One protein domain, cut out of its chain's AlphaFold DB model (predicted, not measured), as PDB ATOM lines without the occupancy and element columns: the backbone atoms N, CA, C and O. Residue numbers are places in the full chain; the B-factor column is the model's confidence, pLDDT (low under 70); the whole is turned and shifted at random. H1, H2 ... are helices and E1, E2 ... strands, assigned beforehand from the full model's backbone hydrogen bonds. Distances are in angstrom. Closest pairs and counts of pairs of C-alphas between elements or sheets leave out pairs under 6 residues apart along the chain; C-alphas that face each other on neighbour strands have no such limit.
ATOM      1  N   ASP A  28       3.100  47.108   1.087       64.62
ATOM      2  CA  ASP A  28       1.839  47.150   0.315       64.62
ATOM      3  C   ASP A  28       0.584  46.806   1.149       64.62
ATOM      4  O   ASP A  28       0.640  46.006   2.083       64.62
ATOM      5  N   THR A  29      -0.585  47.369   0.790       66.94
ATOM      6  CA  THR A  29      -1.854  47.164   1.524       66.94
ATOM      7  C   THR A  29      -2.835  46.248   0.794       66.94
ATOM      8  O   THR A  29      -3.309  46.557  -0.304       66.94
ATOM      9  N   SER A  30      -3.210  45.155   1.457       70.81
ATOM     10  CA  SER A  30      -4.153  44.147   0.964       70.81
ATOM     11  C   SER A  30      -5.399  44.086   1.848       70.81
ATOM     12  O   SER A  30      -5.305  44.239   3.064       70.81
ATOM     13  N   THR A  31      -6.572  43.852   1.257       71.38
ATOM     14  CA  THR A  31      -7.809  43.552   1.995       71.38
ATOM     15  C   THR A  31      -8.527  42.368   1.371       71.38
ATOM     16  O   THR A  31      -8.251  41.979   0.239       71.38
ATOM     17  N   TYR A  32      -9.481  41.795   2.091       76.94
ATOM     18  CA  TYR A  32     -10.333  40.772   1.508       76.94
ATOM     19  C   TYR A  32     -11.451  41.410   0.702       76.94
ATOM     20  O   TYR A  32     -12.163  42.291   1.187       76.94
ATOM     21  N   GLY A  33     -11.624  40.908  -0.511       73.81
ATOM     22  CA  GLY A  33     -12.789  41.153  -1.331       73.81
ATOM     23  C   GLY A  33     -13.632  39.905  -1.522       73.81
ATOM     24  O   GLY A  33     -13.213  38.792  -1.210       73.81
ATOM     25  N   VAL A  34     -14.832  40.088  -2.055       81.62
ATOM     26  CA  VAL A  34     -15.705  38.990  -2.477       81.62
ATOM     27  C   VAL A  34     -16.057  39.192  -3.938       81.62
ATOM     28  O   VAL A  34     -16.418  40.301  -4.334       81.62
ATOM     29  N   ILE A  35     -15.941  38.143  -4.748       83.31
ATOM     30  CA  ILE A  35     -16.368  38.176  -6.146       83.31
ATOM     31  C   ILE A  35     -17.885  38.317  -6.174       83.31
ATOM     32  O   ILE A  35     -18.601  37.468  -5.659       83.31
ATOM     33  N   THR A  36     -18.390  39.400  -6.744       85.75
ATOM     34  CA  THR A  36     -19.820  39.727  -6.726       85.75
ATOM     35  C   THR A  36     -20.525  39.415  -8.037       85.75
ATOM     36  O   THR A  36     -21.746  39.312  -8.048       85.75
ATOM     37  N   GLU A  37     -19.790  39.236  -9.137       85.00
ATOM     38  CA  GLU A  37     -20.377  38.974 -10.453       85.00
ATOM     39  C   GLU A  37     -19.379  38.252 -11.368       85.00
ATOM     40  O   GLU A  37     -18.179  38.539 -11.313       85.00
ATOM     41  N   LYS A  38     -19.886  37.352 -12.222       85.88
ATOM     42  CA  LYS A  38     -19.131  36.637 -13.259       85.88
ATOM     43  C   LYS A  38     -19.873  36.706 -14.591       85.88
ATOM     44  O   LYS A  38     -21.035  36.311 -14.669       85.88
ATOM     45  N   ALA A  39     -19.170  37.133 -15.638       83.81
ATOM     46  CA  ALA A  39     -19.622  37.076 -17.023       83.81
ATOM     47  C   ALA A  39     -18.452  36.630 -17.917       83.81
ATOM     48  O   ALA A  39     -17.609  37.435 -18.316       83.81
ATOM     49  N   GLY A  40     -18.372  35.326 -18.195       84.38
ATOM     50  CA  GLY A  40     -17.216  34.736 -18.874       84.38
ATOM     51  C   GLY A  40     -15.932  34.949 -18.066       84.38
ATOM     52  O   GLY A  40     -15.869  34.575 -16.899       84.38
ATOM     53  N   THR A  41     -14.930  35.585 -18.677       83.31
ATOM     54  CA  THR A  41     -13.628  35.897 -18.055       83.31
ATOM     55  C   THR A  41     -13.584  37.256 -17.347       83.31
ATOM     56  O   THR A  41     -12.534  37.645 -16.830       83.31
ATOM     57  N   ALA A  42     -14.694  38.002 -17.321       82.94
ATOM     58  CA  ALA A  42     -14.808  39.271 -16.608       82.94
ATOM     59  C   ALA A  42     -15.506  39.084 -15.254       82.94
ATOM     60  O   ALA A  42     -16.592  38.505 -15.168       82.94
ATOM     61  N   TYR A  43     -14.897  39.639 -14.209       84.94
ATOM     62  CA  TYR A  43     -15.339  39.525 -12.825       84.94
ATOM     63  C   TYR A  43     -15.486  40.899 -12.176       84.94
ATOM     64  O   TYR A  43     -14.796  41.864 -12.528       84.94
ATOM     65  N   LYS A  44     -16.374  40.988 -11.184       86.31
ATOM     66  CA  LYS A  44     -16.413  42.104 -10.231       86.31
ATOM     67  C   LYS A  44     -16.039  41.609  -8.847       86.31
ATOM     68  O   LYS A  44     -16.496  40.547  -8.441       86.31
ATOM     69  N   VAL A  45     -15.260  42.399  -8.118       83.19
ATOM     70  CA  VAL A  45     -14.922  42.152  -6.715       83.19
ATOM     71  C   VAL A  45     -15.309  43.349  -5.862       83.19
ATOM     72  O   VAL A  45     -14.961  44.485  -6.181       83.19
ATOM     73  N   ALA A  46     -16.035  43.105  -4.775       84.75
ATOM     74  CA  ALA A  46     -16.269  44.101  -3.739       84.75
ATOM     75  C   ALA A  46     -15.121  44.042  -2.725       84.75
ATOM     76  O   ALA A  46     -14.989  43.037  -2.036       84.75
ATOM     77  N   ALA A  47     -14.292  45.082  -2.651       77.88
ATOM     78  CA  ALA A  47     -13.155  45.208  -1.730       77.88
ATOM     79  C   ALA A  47     -12.891  46.692  -1.440       77.88
ATOM     80  O   ALA A  47     -13.355  47.540  -2.188       77.88
ATOM     81  N   PHE A  48     -12.171  47.041  -0.371       76.19
ATOM     82  CA  PHE A  48     -11.832  48.441  -0.032       76.19
ATOM     83  C   PHE A  48     -13.030  49.425  -0.025       76.19
ATOM     84  O   PHE A  48     -12.865  50.616  -0.271       76.19
ATOM     85  N   GLY A  49     -14.249  48.937   0.238       77.12
ATOM     86  CA  GLY A  49     -15.476  49.746   0.228       77.12
ATOM     87  C   GLY A  49     -16.053  50.067  -1.161       77.12
ATOM     88  O   GLY A  49     -17.045  50.786  -1.239       77.12
ATOM     89  N   GLY A  50     -15.483  49.534  -2.247       79.00
ATOM     90  CA  GLY A  50     -15.958  49.719  -3.623       79.00
ATOM     91  C   GLY A  50     -16.090  48.405  -4.398       79.00
ATOM     92  O   GLY A  50     -15.683  47.345  -3.925       79.00
ATOM     93  N   VAL A  51     -16.661  48.468  -5.606       83.06
ATOM     94  CA  VAL A  51     -16.727  47.326  -6.534       83.06
ATOM     95  C   VAL A  51     -15.824  47.592  -7.731       83.06
ATOM     96  O   VAL A  51     -16.020  48.556  -8.472       83.06
ATOM     97  N   TYR A  52     -14.859  46.707  -7.941       82.12
ATOM     98  CA  TYR A  52     -13.831  46.832  -8.966       82.12
ATOM     99  C   TYR A  52     -13.978  45.717 -10.000       82.12
ATOM    100  O   TYR A  52     -14.271  44.574  -9.653       82.12
ATOM    101  N   ARG A  53     -13.800  46.053 -11.281       83.12
ATOM    102  CA  ARG A  53     -13.835  45.088 -12.387       83.12
ATOM    103  C   ARG A  53     -12.422  44.625 -12.701       83.12
ATOM    104  O   ARG A  53     -11.525  45.457 -12.796       83.12
ATOM    105  N   PHE A  54     -12.256  43.334 -12.934       78.94
ATOM    106  CA  PHE A  54     -11.020  42.774 -13.462       78.94
ATOM    107  C   PHE A  54     -11.348  41.612 -14.396       78.94
ATOM    108  O   PHE A  54     -12.385  40.961 -14.265       78.94
ATOM    109  N   THR A  55     -10.483  41.369 -15.371       78.12
ATOM    110  CA  THR A  55     -10.531  40.159 -16.187       78.12
ATOM    111  C   THR A  55      -9.496  39.182 -15.664       78.12
ATOM    112  O   THR A  55      -8.402  39.574 -15.258       78.12
ATOM    113  N   SER A  56      -9.838  37.902 -15.651       76.12
ATOM    114  CA  SER A  56      -8.895  36.857 -15.285       76.12
ATOM    115  C   SER A  56      -9.119  35.633 -16.152       76.12
ATOM    116  O   SER A  56     -10.254  35.260 -16.441       76.12
ATOM    117  N   SER A  57      -8.021  35.008 -16.567       75.62
ATOM    118  CA  SER A  57      -8.041  33.653 -17.116       75.62
ATOM    119  C   SER A  57      -8.360  32.610 -16.043       75.62
ATOM    120  O   SER A  57      -8.698  31.480 -16.378       75.62
ATOM    121  N   HIS A  58      -8.258  32.987 -14.768       74.31
ATOM    122  CA  HIS A  58      -8.627  32.147 -13.649       74.31
ATOM    123  C   HIS A  58     -10.143  32.206 -13.406       74.31
ATOM    124  O   HIS A  58     -10.754  33.279 -13.399       74.31
ATOM    125  N   GLU A  59     -10.751  31.034 -13.243       77.50
ATOM    126  CA  GLU A  59     -12.188  30.873 -13.040       77.50
ATOM    127  C   GLU A  59     -12.557  31.143 -11.579       77.50
ATOM    128  O   GLU A  59     -12.426  30.270 -10.730       77.50
ATOM    129  N   TYR A  60     -13.060  32.341 -11.285       79.56
ATOM    130  CA  TYR A  60     -13.595  32.645  -9.957       79.56
ATOM    131  C   TYR A  60     -15.096  32.353  -9.879       79.56
ATOM    132  O   TYR A  60     -15.834  32.524 -10.851       79.56
ATOM    133  N   SER A  61     -15.584  31.957  -8.706       79.25
ATOM    134  CA  SER A  61     -17.023  31.791  -8.455       79.25
ATOM    135  C   SER A  61     -17.624  33.040  -7.810       79.25
ATOM    136  O   SER A  61     -16.998  33.667  -6.956       79.25
ATOM    137  N   VAL A  62     -18.860  33.407  -8.171       82.50
ATOM    138  CA  VAL A  62     -19.585  34.477  -7.462       82.50
ATOM    139  C   VAL A  62     -19.799  34.049  -6.007       82.50
ATOM    140  O   VAL A  62     -20.255  32.941  -5.743       82.50
ATOM    141  N   GLY A  63     -19.429  34.915  -5.069       77.31
ATOM    142  CA  GLY A  63     -19.359  34.647  -3.633       77.31
ATOM    143  C   GLY A  63     -17.969  34.233  -3.130       77.31
ATOM    144  O   GLY A  63     -17.755  34.224  -1.918       77.31
ATOM    145  N   GLN A  64     -17.004  33.935  -4.012       76.81
ATOM    146  CA  GLN A  64     -15.654  33.535  -3.600       76.81
ATOM    147  C   GLN A  64     -14.925  34.700  -2.924       76.81
ATOM    148  O   GLN A  64     -14.842  35.806  -3.465       76.81
ATOM    149  N   LYS A  65     -14.384  34.445  -1.730       76.88
ATOM    150  CA  LYS A  65     -13.553  35.405  -1.003       76.88
ATOM    151  C   LYS A  65     -12.144  35.384  -1.593       76.88
ATOM    152  O   LYS A  65     -11.533  34.325  -1.722       76.88
ATOM    153  N   VAL A  66     -11.640  36.551  -1.954       77.12
ATOM    154  CA  VAL A  66     -10.348  36.749  -2.617       77.12
ATOM    155  C   VAL A  66      -9.546  37.790  -1.852       77.12
ATOM    156  O   VAL A  66     -10.121  38.637  -1.165       77.12
ATOM    157  N   VAL A  67      -8.222  37.743  -1.952       76.69
ATOM    158  CA  VAL A  67      -7.390  38.846  -1.459       76.69
ATOM    159  C   VAL A  67      -7.233  39.834  -2.605       76.69
ATOM    160  O   VAL A  67      -6.828  39.482  -3.714       76.69
ATOM    161  N   VAL A  68      -7.618  41.075  -2.333       72.06
ATOM    162  CA  VAL A  68      -7.481  42.195  -3.254       72.06
ATOM    163  C   VAL A  68      -6.382  43.092  -2.719       72.06
ATOM    164  O   VAL A  68      -6.516  43.693  -1.650       72.06
ATOM    165  N   THR A  69      -5.299  43.192  -3.475       74.25
ATOM    166  CA  THR A  69      -4.181  44.070  -3.153       74.25
ATOM    167  C   THR A  69      -4.240  45.294  -4.048       74.25
ATOM    168  O   THR A  69      -4.308  45.185  -5.275       74.25
ATOM    169  N   ALA A  70      -4.245  46.472  -3.424       66.06
ATOM    170  CA  ALA A  70      -4.161  47.744  -4.123       66.06
ATOM    171  C   ALA A  70      -2.766  48.335  -3.902       66.06
ATOM    172  O   ALA A  70      -2.398  48.663  -2.773       66.06
ATOM    173  N   LEU A  71      -2.006  48.494  -4.987       66.25
ATOM    174  CA  LEU A  71      -0.743  49.232  -4.969       66.25
ATOM    175  C   LEU A  71      -1.045  50.709  -4.666       66.25
ATOM    176  O   LEU A  71      -1.874  51.337  -5.341       66.25
ATOM    177  N   GLN A  72      -0.429  51.245  -3.607       67.06
ATOM    178  CA  GLN A  72      -0.823  52.529  -3.017       67.06
ATOM    179  C   GLN A  72      -0.882  53.664  -4.068       67.06
ATOM    180  O   GLN A  72       0.104  53.966  -4.735       67.06
ATOM    181  N   LYS A  73      -2.062  54.316  -4.152       60.19
ATOM    182  CA  LYS A  73      -2.523  55.391  -5.075       60.19
ATOM    183  C   LYS A  73      -3.084  54.994  -6.450       60.19
ATOM    184  O   LYS A  73      -3.514  55.892  -7.175       60.19
ATOM    185  N   ASN A  74      -3.201  53.709  -6.801       60.22
ATOM    186  CA  ASN A  74      -3.858  53.314  -8.056       60.22
ATOM    187  C   ASN A  74      -4.906  52.203  -7.877       60.22
ATOM    188  O   ASN A  74      -4.717  51.067  -8.301       60.22
ATOM    189  N   PHE A  75      -6.066  52.558  -7.318       62.25
ATOM    190  CA  PHE A  75      -7.190  51.630  -7.114       62.25
ATOM    191  C   PHE A  75      -7.842  51.112  -8.408       62.25
ATOM    192  O   PHE A  75      -8.775  50.317  -8.339       62.25
ATOM    193  N   ARG A  76      -7.407  51.563  -9.593       60.62
ATOM    194  CA  ARG A  76      -7.919  51.027 -10.864       60.62
ATOM    195  C   ARG A  76      -7.226  49.738 -11.287       60.62
ATOM    196  O   ARG A  76      -7.854  48.938 -11.970       60.62
ATOM    197  N   ASN A  77      -5.988  49.525 -10.846       59.84
ATOM    198  CA  ASN A  77      -5.248  48.294 -11.097       59.84
ATOM    199  C   ASN A  77      -5.129  47.528  -9.785       59.84
ATOM    200  O   ASN A  77      -4.177  47.702  -9.027       59.84
ATOM    201  N   ILE A  78      -6.137  46.708  -9.512       64.94
ATOM    202  CA  ILE A  78      -6.121  45.784  -8.385       64.94
ATOM    203  C   ILE A  78      -5.593  44.430  -8.843       64.94
ATOM    204  O   ILE A  78      -5.984  43.923  -9.896       64.94
ATOM    205  N   VAL A  79      -4.710  43.839  -8.043       66.50
ATOM    206  CA  VAL A  79      -4.308  42.445  -8.228       66.50
ATOM    207  C   VAL A  79      -5.226  41.614  -7.346       66.50
ATOM    208  O   VAL A  79      -5.230  41.758  -6.122       66.50
ATOM    209  N   VAL A  80      -6.058  40.795  -7.986       64.06
ATOM    210  CA  VAL A  80      -6.939  39.847  -7.306       64.06
ATOM    211  C   VAL A  80      -6.294  38.480  -7.403       64.06
ATOM    212  O   VAL A  80      -6.056  37.980  -8.502       64.06
ATOM    213  N   THR A  81      -6.002  37.899  -6.249       66.38
ATOM    214  CA  THR A  81      -5.498  36.532  -6.131       66.38
ATOM    215  C   THR A  81      -6.463  35.721  -5.281       66.38
ATOM    216  O   THR A  81      -7.174  36.263  -4.425       66.38
ATOM    217  N   GLU A  82      -6.528  34.415  -5.541       63.06
ATOM    218  CA  GLU A  82      -7.223  33.489  -4.651       63.06
ATOM    219  C   GLU A  82      -6.727  33.702  -3.218       63.06
ATOM    220  O   GLU A  82      -5.531  33.874  -2.980       63.06
ATOM    221  N   GLY A  83      -7.655  33.791  -2.263       50.59
ATOM    222  CA  GLY A  83      -7.319  34.188  -0.903       50.59
ATOM    223  C   GLY A  83      -6.413  33.175  -0.203       50.59
ATOM    224  O   GLY A  83      -6.899  32.226   0.403       50.59
ATOM    225  N   ASN A  84      -5.100  33.404  -0.233       55.72
ATOM    226  CA  ASN A  84      -4.112  32.628   0.512       55.72
ATOM    227  C   ASN A  84      -3.989  33.156   1.938       55.72
ATOM    228  O   ASN A  84      -3.058  33.883   2.271       55.72
ATOM    229  N   THR A  85      -4.933  32.817   2.813       53.00
ATOM    230  CA  THR A  85      -4.941  33.386   4.171       53.00
ATOM    231  C   THR A  85      -4.918  32.344   5.265       53.00
ATOM    232  O   THR A  85      -5.801  32.304   6.114       53.00
ATOM    233  N   ASN A  86      -3.875  31.512   5.220       52.66
ATOM    234  CA  ASN A  86      -3.402  30.727   6.361       52.66
ATOM    235  C   ASN A  86      -1.957  30.227   6.177       52.66
ATOM    236  O   ASN A  86      -1.237  30.158   7.162       52.66
ATOM    237  N   VAL A  87      -1.494  29.944   4.951       55.62
ATOM    238  CA  VAL A  87      -0.221  29.227   4.711       55.62
ATOM    239  C   VAL A  87       1.025  29.995   5.170       55.62
ATOM    240  O   VAL A  87       1.878  29.406   5.820       55.62
ATOM    241  N   GLU A  88       1.139  31.300   4.923       59.56
ATOM    242  CA  GLU A  88       2.355  32.040   5.307       59.56
ATOM    243  C   GLU A  88       2.425  32.353   6.810       59.56
ATOM    244  O   GLU A  88       3.500  32.293   7.404       59.56
ATOM    245  N   LEU A  89       1.284  32.575   7.474       55.38
ATOM    246  CA  LEU A  89       1.247  32.781   8.927       55.38
ATOM    247  C   LEU A  89       1.350  31.454   9.710       55.38
ATOM    248  O   LEU A  89       1.967  31.423  10.777       55.38
ATOM    249  N   LEU A  90       0.803  30.350   9.173       56.94
ATOM    250  CA  LEU A  90       1.060  28.994   9.678       56.94
ATOM    251  C   LEU A  90       2.510  28.587   9.456       56.94
ATOM    252  O   LEU A  90       3.082  28.008  10.368       56.94
ATOM    253  N   ASN A  91       3.130  28.923   8.324       66.75
ATOM    254  CA  ASN A  91       4.543  28.626   8.100       66.75
ATOM    255  C   ASN A  91       5.436  29.396   9.069       66.75
ATOM    256  O   ASN A  91       6.347  28.799   9.624       66.75
ATOM    257  N   ILE A  92       5.157  30.668   9.368       67.75
ATOM    258  CA  ILE A  92       5.952  31.412  10.358       67.75
ATOM    259  C   ILE A  92       5.770  30.826  11.770       67.75
ATOM    260  O   ILE A  92       6.761  30.599  12.462       67.75
ATOM    261  N   LYS A  93       4.541  30.492  12.196       65.94
ATOM    262  CA  LYS A  93       4.318  29.804  13.486       65.94
ATOM    263  C   LYS A  93       4.919  28.397  13.522       65.94
ATOM    264  O   LYS A  93       5.448  28.001  14.555       65.94
ATOM    265  N   SER A  94       4.855  27.666  12.413       69.88
ATOM    266  CA  SER A  94       5.449  26.337  12.268       69.88
ATOM    267  C   SER A  94       6.964  26.421  12.333       69.88
ATOM    268  O   SER A  94       7.554  25.624  13.036       69.88
ATOM    269  N   VAL A  95       7.594  27.390  11.668       77.12
ATOM    270  CA  VAL A  95       9.051  27.582  11.684       77.12
ATOM    271  C   VAL A  95       9.526  27.990  13.078       77.12
ATOM    272  O   VAL A  95      10.493  27.420  13.567       77.12
ATOM    273  N   VAL A  96       8.820  28.895  13.765       78.06
ATOM    274  CA  VAL A  96       9.136  29.259  15.160       78.06
ATOM    275  C   VAL A  96       8.931  28.073  16.114       78.06
ATOM    276  O   VAL A  96       9.753  27.854  17.000       78.06
ATOM    277  N   GLY A  97       7.883  27.267  15.916       73.62
ATOM    278  CA  GLY A  97       7.666  26.030  16.674       73.62
ATOM    279  C   GLY A  97       8.715  24.951  16.385       73.62
ATOM    280  O   GLY A  97       9.168  24.274  17.304       73.62
ATOM    281  N   GLN A  98       9.153  24.822  15.130       80.62
ATOM    282  CA  GLN A  98      10.221  23.909  14.723       80.62
ATOM    283  C   GLN A  98      11.547  24.317  15.369       80.62
ATOM    284  O   GLN A  98      12.211  23.476  15.958       80.62
ATOM    285  N   LEU A  99      11.870  25.615  15.351       82.75
ATOM    286  CA  LEU A  99      13.046  26.180  16.017       82.75
ATOM    287  C   LEU A  99      13.041  25.914  17.529       82.75
ATOM    288  O   LEU A  99      14.083  25.583  18.084       82.75
ATOM    289  N   GLY A 100      11.881  26.013  18.187       79.50
ATOM    290  CA  GLY A 100      11.739  25.649  19.600       79.50
ATOM    291  C   GLY A 100      12.014  24.163  19.857       79.50
ATOM    292  O   GLY A 100      12.833  23.827  20.708       79.50
ATOM    293  N   ASN A 101      11.395  23.280  19.069       77.44
ATOM    294  CA  ASN A 101      11.591  21.831  19.181       77.44
ATOM    295  C   ASN A 101      13.030  21.402  18.862       77.44
ATOM    296  O   ASN A 101      13.556  20.476  19.477       77.44
ATOM    297  N   ASP A 102      13.673  22.045  17.890       83.81
ATOM    298  CA  ASP A 102      15.050  21.736  17.510       83.81
ATOM    299  C   ASP A 102      16.036  22.200  18.592       83.81
ATOM    300  O   ASP A 102      17.016  21.505  18.865       83.81
ATOM    301  N   LEU A 103      15.746  23.313  19.277       84.44
ATOM    302  CA  LEU A 103      16.535  23.775  20.419       84.44
ATOM    303  C   LEU A 103      16.424  22.818  21.619       84.44
ATOM    304  O   LEU A 103      17.432  22.510  22.253       84.44
ATOM    305  N   GLU A 104      15.226  22.296  21.890       80.50
ATOM    306  CA  GLU A 104      14.992  21.305  22.950       80.50
ATOM    307  C   GLU A 104      15.688  19.967  22.635       80.50
ATOM    308  O   GLU A 104      16.422  19.435  23.468       80.50
ATOM    309  N   LYS A 105      15.601  19.485  21.387       83.31
ATOM    310  CA  LYS A 105      16.314  18.273  20.939       83.31
ATOM    311  C   LYS A 105      17.832  18.399  21.007       83.31
ATOM    312  O   LYS A 105      18.506  17.418  21.317       83.31
ATOM    313  N   LEU A 106      18.388  19.569  20.693       83.50
ATOM    314  CA  LEU A 106      19.828  19.807  20.819       83.50
ATOM    315  C   LEU A 106      20.271  19.785  22.286       83.50
ATOM    316  O   LEU A 106      21.315  19.209  22.590       83.50
ATOM    317  N   SER A 107      19.461  20.344  23.187       78.44
ATOM    318  CA  SER A 107      19.698  20.286  24.634       78.44
ATOM    319  C   SER A 107      19.650  18.846  25.166       78.44
ATOM    320  O   SER A 107      20.552  18.418  25.889       78.44
ATOM    321  N   ASP A 108      18.651  18.059  24.759       81.62
ATOM    322  CA  ASP A 108      18.529  16.652  25.163       81.62
ATOM    323  C   ASP A 108      19.670  15.789  24.618       81.62
ATOM    324  O   ASP A 108      20.233  14.960  25.340       81.62
ATOM    325  N   LYS A 109      20.065  16.018  23.362       83.56
ATOM    326  CA  LYS A 109      21.198  15.323  22.747       83.56
ATOM    327  C   LYS A 109      22.511  15.638  23.469       83.56
ATOM    328  O   LYS A 109      23.247  14.709  23.788       83.56
ATOM    329  N   ALA A 110      22.763  16.905  23.799       79.50
ATOM    330  CA  ALA A 110      23.959  17.305  24.541       79.50
ATOM    331  C   ALA A 110      24.031  16.641  25.932       79.50
ATOM    332  O   ALA A 110      25.080  16.133  26.327       79.50
ATOM    333  N   ASN A 111      22.905  16.566  26.651       77.12
ATOM    334  CA  ASN A 111      22.837  15.885  27.950       77.12
ATOM    335  C   ASN A 111      23.014  14.360  27.841       77.12
ATOM    336  O   ASN A 111      23.615  13.740  28.723       77.12
ATOM    337  N   SER A 112      22.495  13.742  26.774       78.25
ATOM    338  CA  SER A 112      22.673  12.311  26.502       78.25
ATOM    339  C   SER A 112      24.134  11.973  26.213       78.25
ATOM    340  O   SER A 112      24.684  11.069  26.840       78.25
ATOM    341  N   GLU A 113      24.785  12.729  25.327       80.31
ATOM    342  CA  GLU A 113      26.192  12.517  24.958       80.31
ATOM    343  C   GLU A 113      27.124  12.700  26.167       80.31
ATOM    344  O   GLU A 113      28.040  11.904  26.369       80.31
ATOM    345  N   GLN A 114      26.854  13.673  27.047       79.00
ATOM    346  CA  GLN A 114      27.640  13.859  28.270       79.00
ATOM    347  C   GLN A 114      27.531  12.661  29.235       79.00
ATOM    348  O   GLN A 114      28.536  12.239  29.814       79.00
TER     349      GLN A 114
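What this domain is: This is residues 28 to 114 of the 438 residues of an uncharacterized protein of Faecalibacterium sp. AF28-13AC (UniProt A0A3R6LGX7). A small head, one sheet curled like part of a barrel and folded back on itself, has a single long helix, H1, sticking out as an arm that makes most of the length. In the head, E3 and E2 face E4 and E5, with E1 as the hinge. The printed part has 87 residues with five named strands, then one named helix; the sheet's order is E3, E2, E1, E4, E5, antiparallel throughout, and the class is mixed. The whole is extended, with a radius of gyration of the C-alphas of 21.0 A and spans of 69 by 28 by 19 A.

How they stand to each other: E1, residues 29 to 39, bends by 62 degrees at residue 32. Its pairing is staggered: residues 34 to 39 pair with E2, residues 42 to 47, and residues 29 to 34 with E4, residues 65 to 70. E1 and E2 form a hairpin, with N 36 and O 44 within hydrogen-bond range at 2.8 A. E2 and E3, residues 50 to 55, form another, with N 45 and O 52 at 2.8 A. E1, E2 and E3 are a meander, each strand the antiparallel neighbour of the one before; E4 completes a Greek key, its fourth strand pairing with its first, with N 33 and O 66 at 2.8 A. E4 and E5, residues 78 to 82, form a hairpin, with N 69 and O 79 at 3.0 A. In this strongly twisted, folded sheet, the closest C-alphas of E3 and E5, Phe 54 and Ile 78, are 7.7 A apart. H1, residues 87 to 114, is not on the sheet; every O i to N i+4 pair in it is within hydrogen-bond range.

Where its parts are: E1 begins at C-alpha 29 (-1.854, 47.164, 1.524) and measures 27.6 A. E2, E3, E4 and E5 measure 16.1, 16.7, 15.8 and 12.9 A. H1 measures 39.6 A and ends at C-alpha 114 (27.640, 13.859, 28.270).

The domain as a whole: The C-alphas farthest apart, those of Ala 39 and Gln 114, are 69.5 A apart. Residues 86 to 114 stand free; the body without them spans 29 by 23 by 20 A. The printed part has no cut and no long link. pLDDT is under 70 in residues 28 to 29 and 70 to 94.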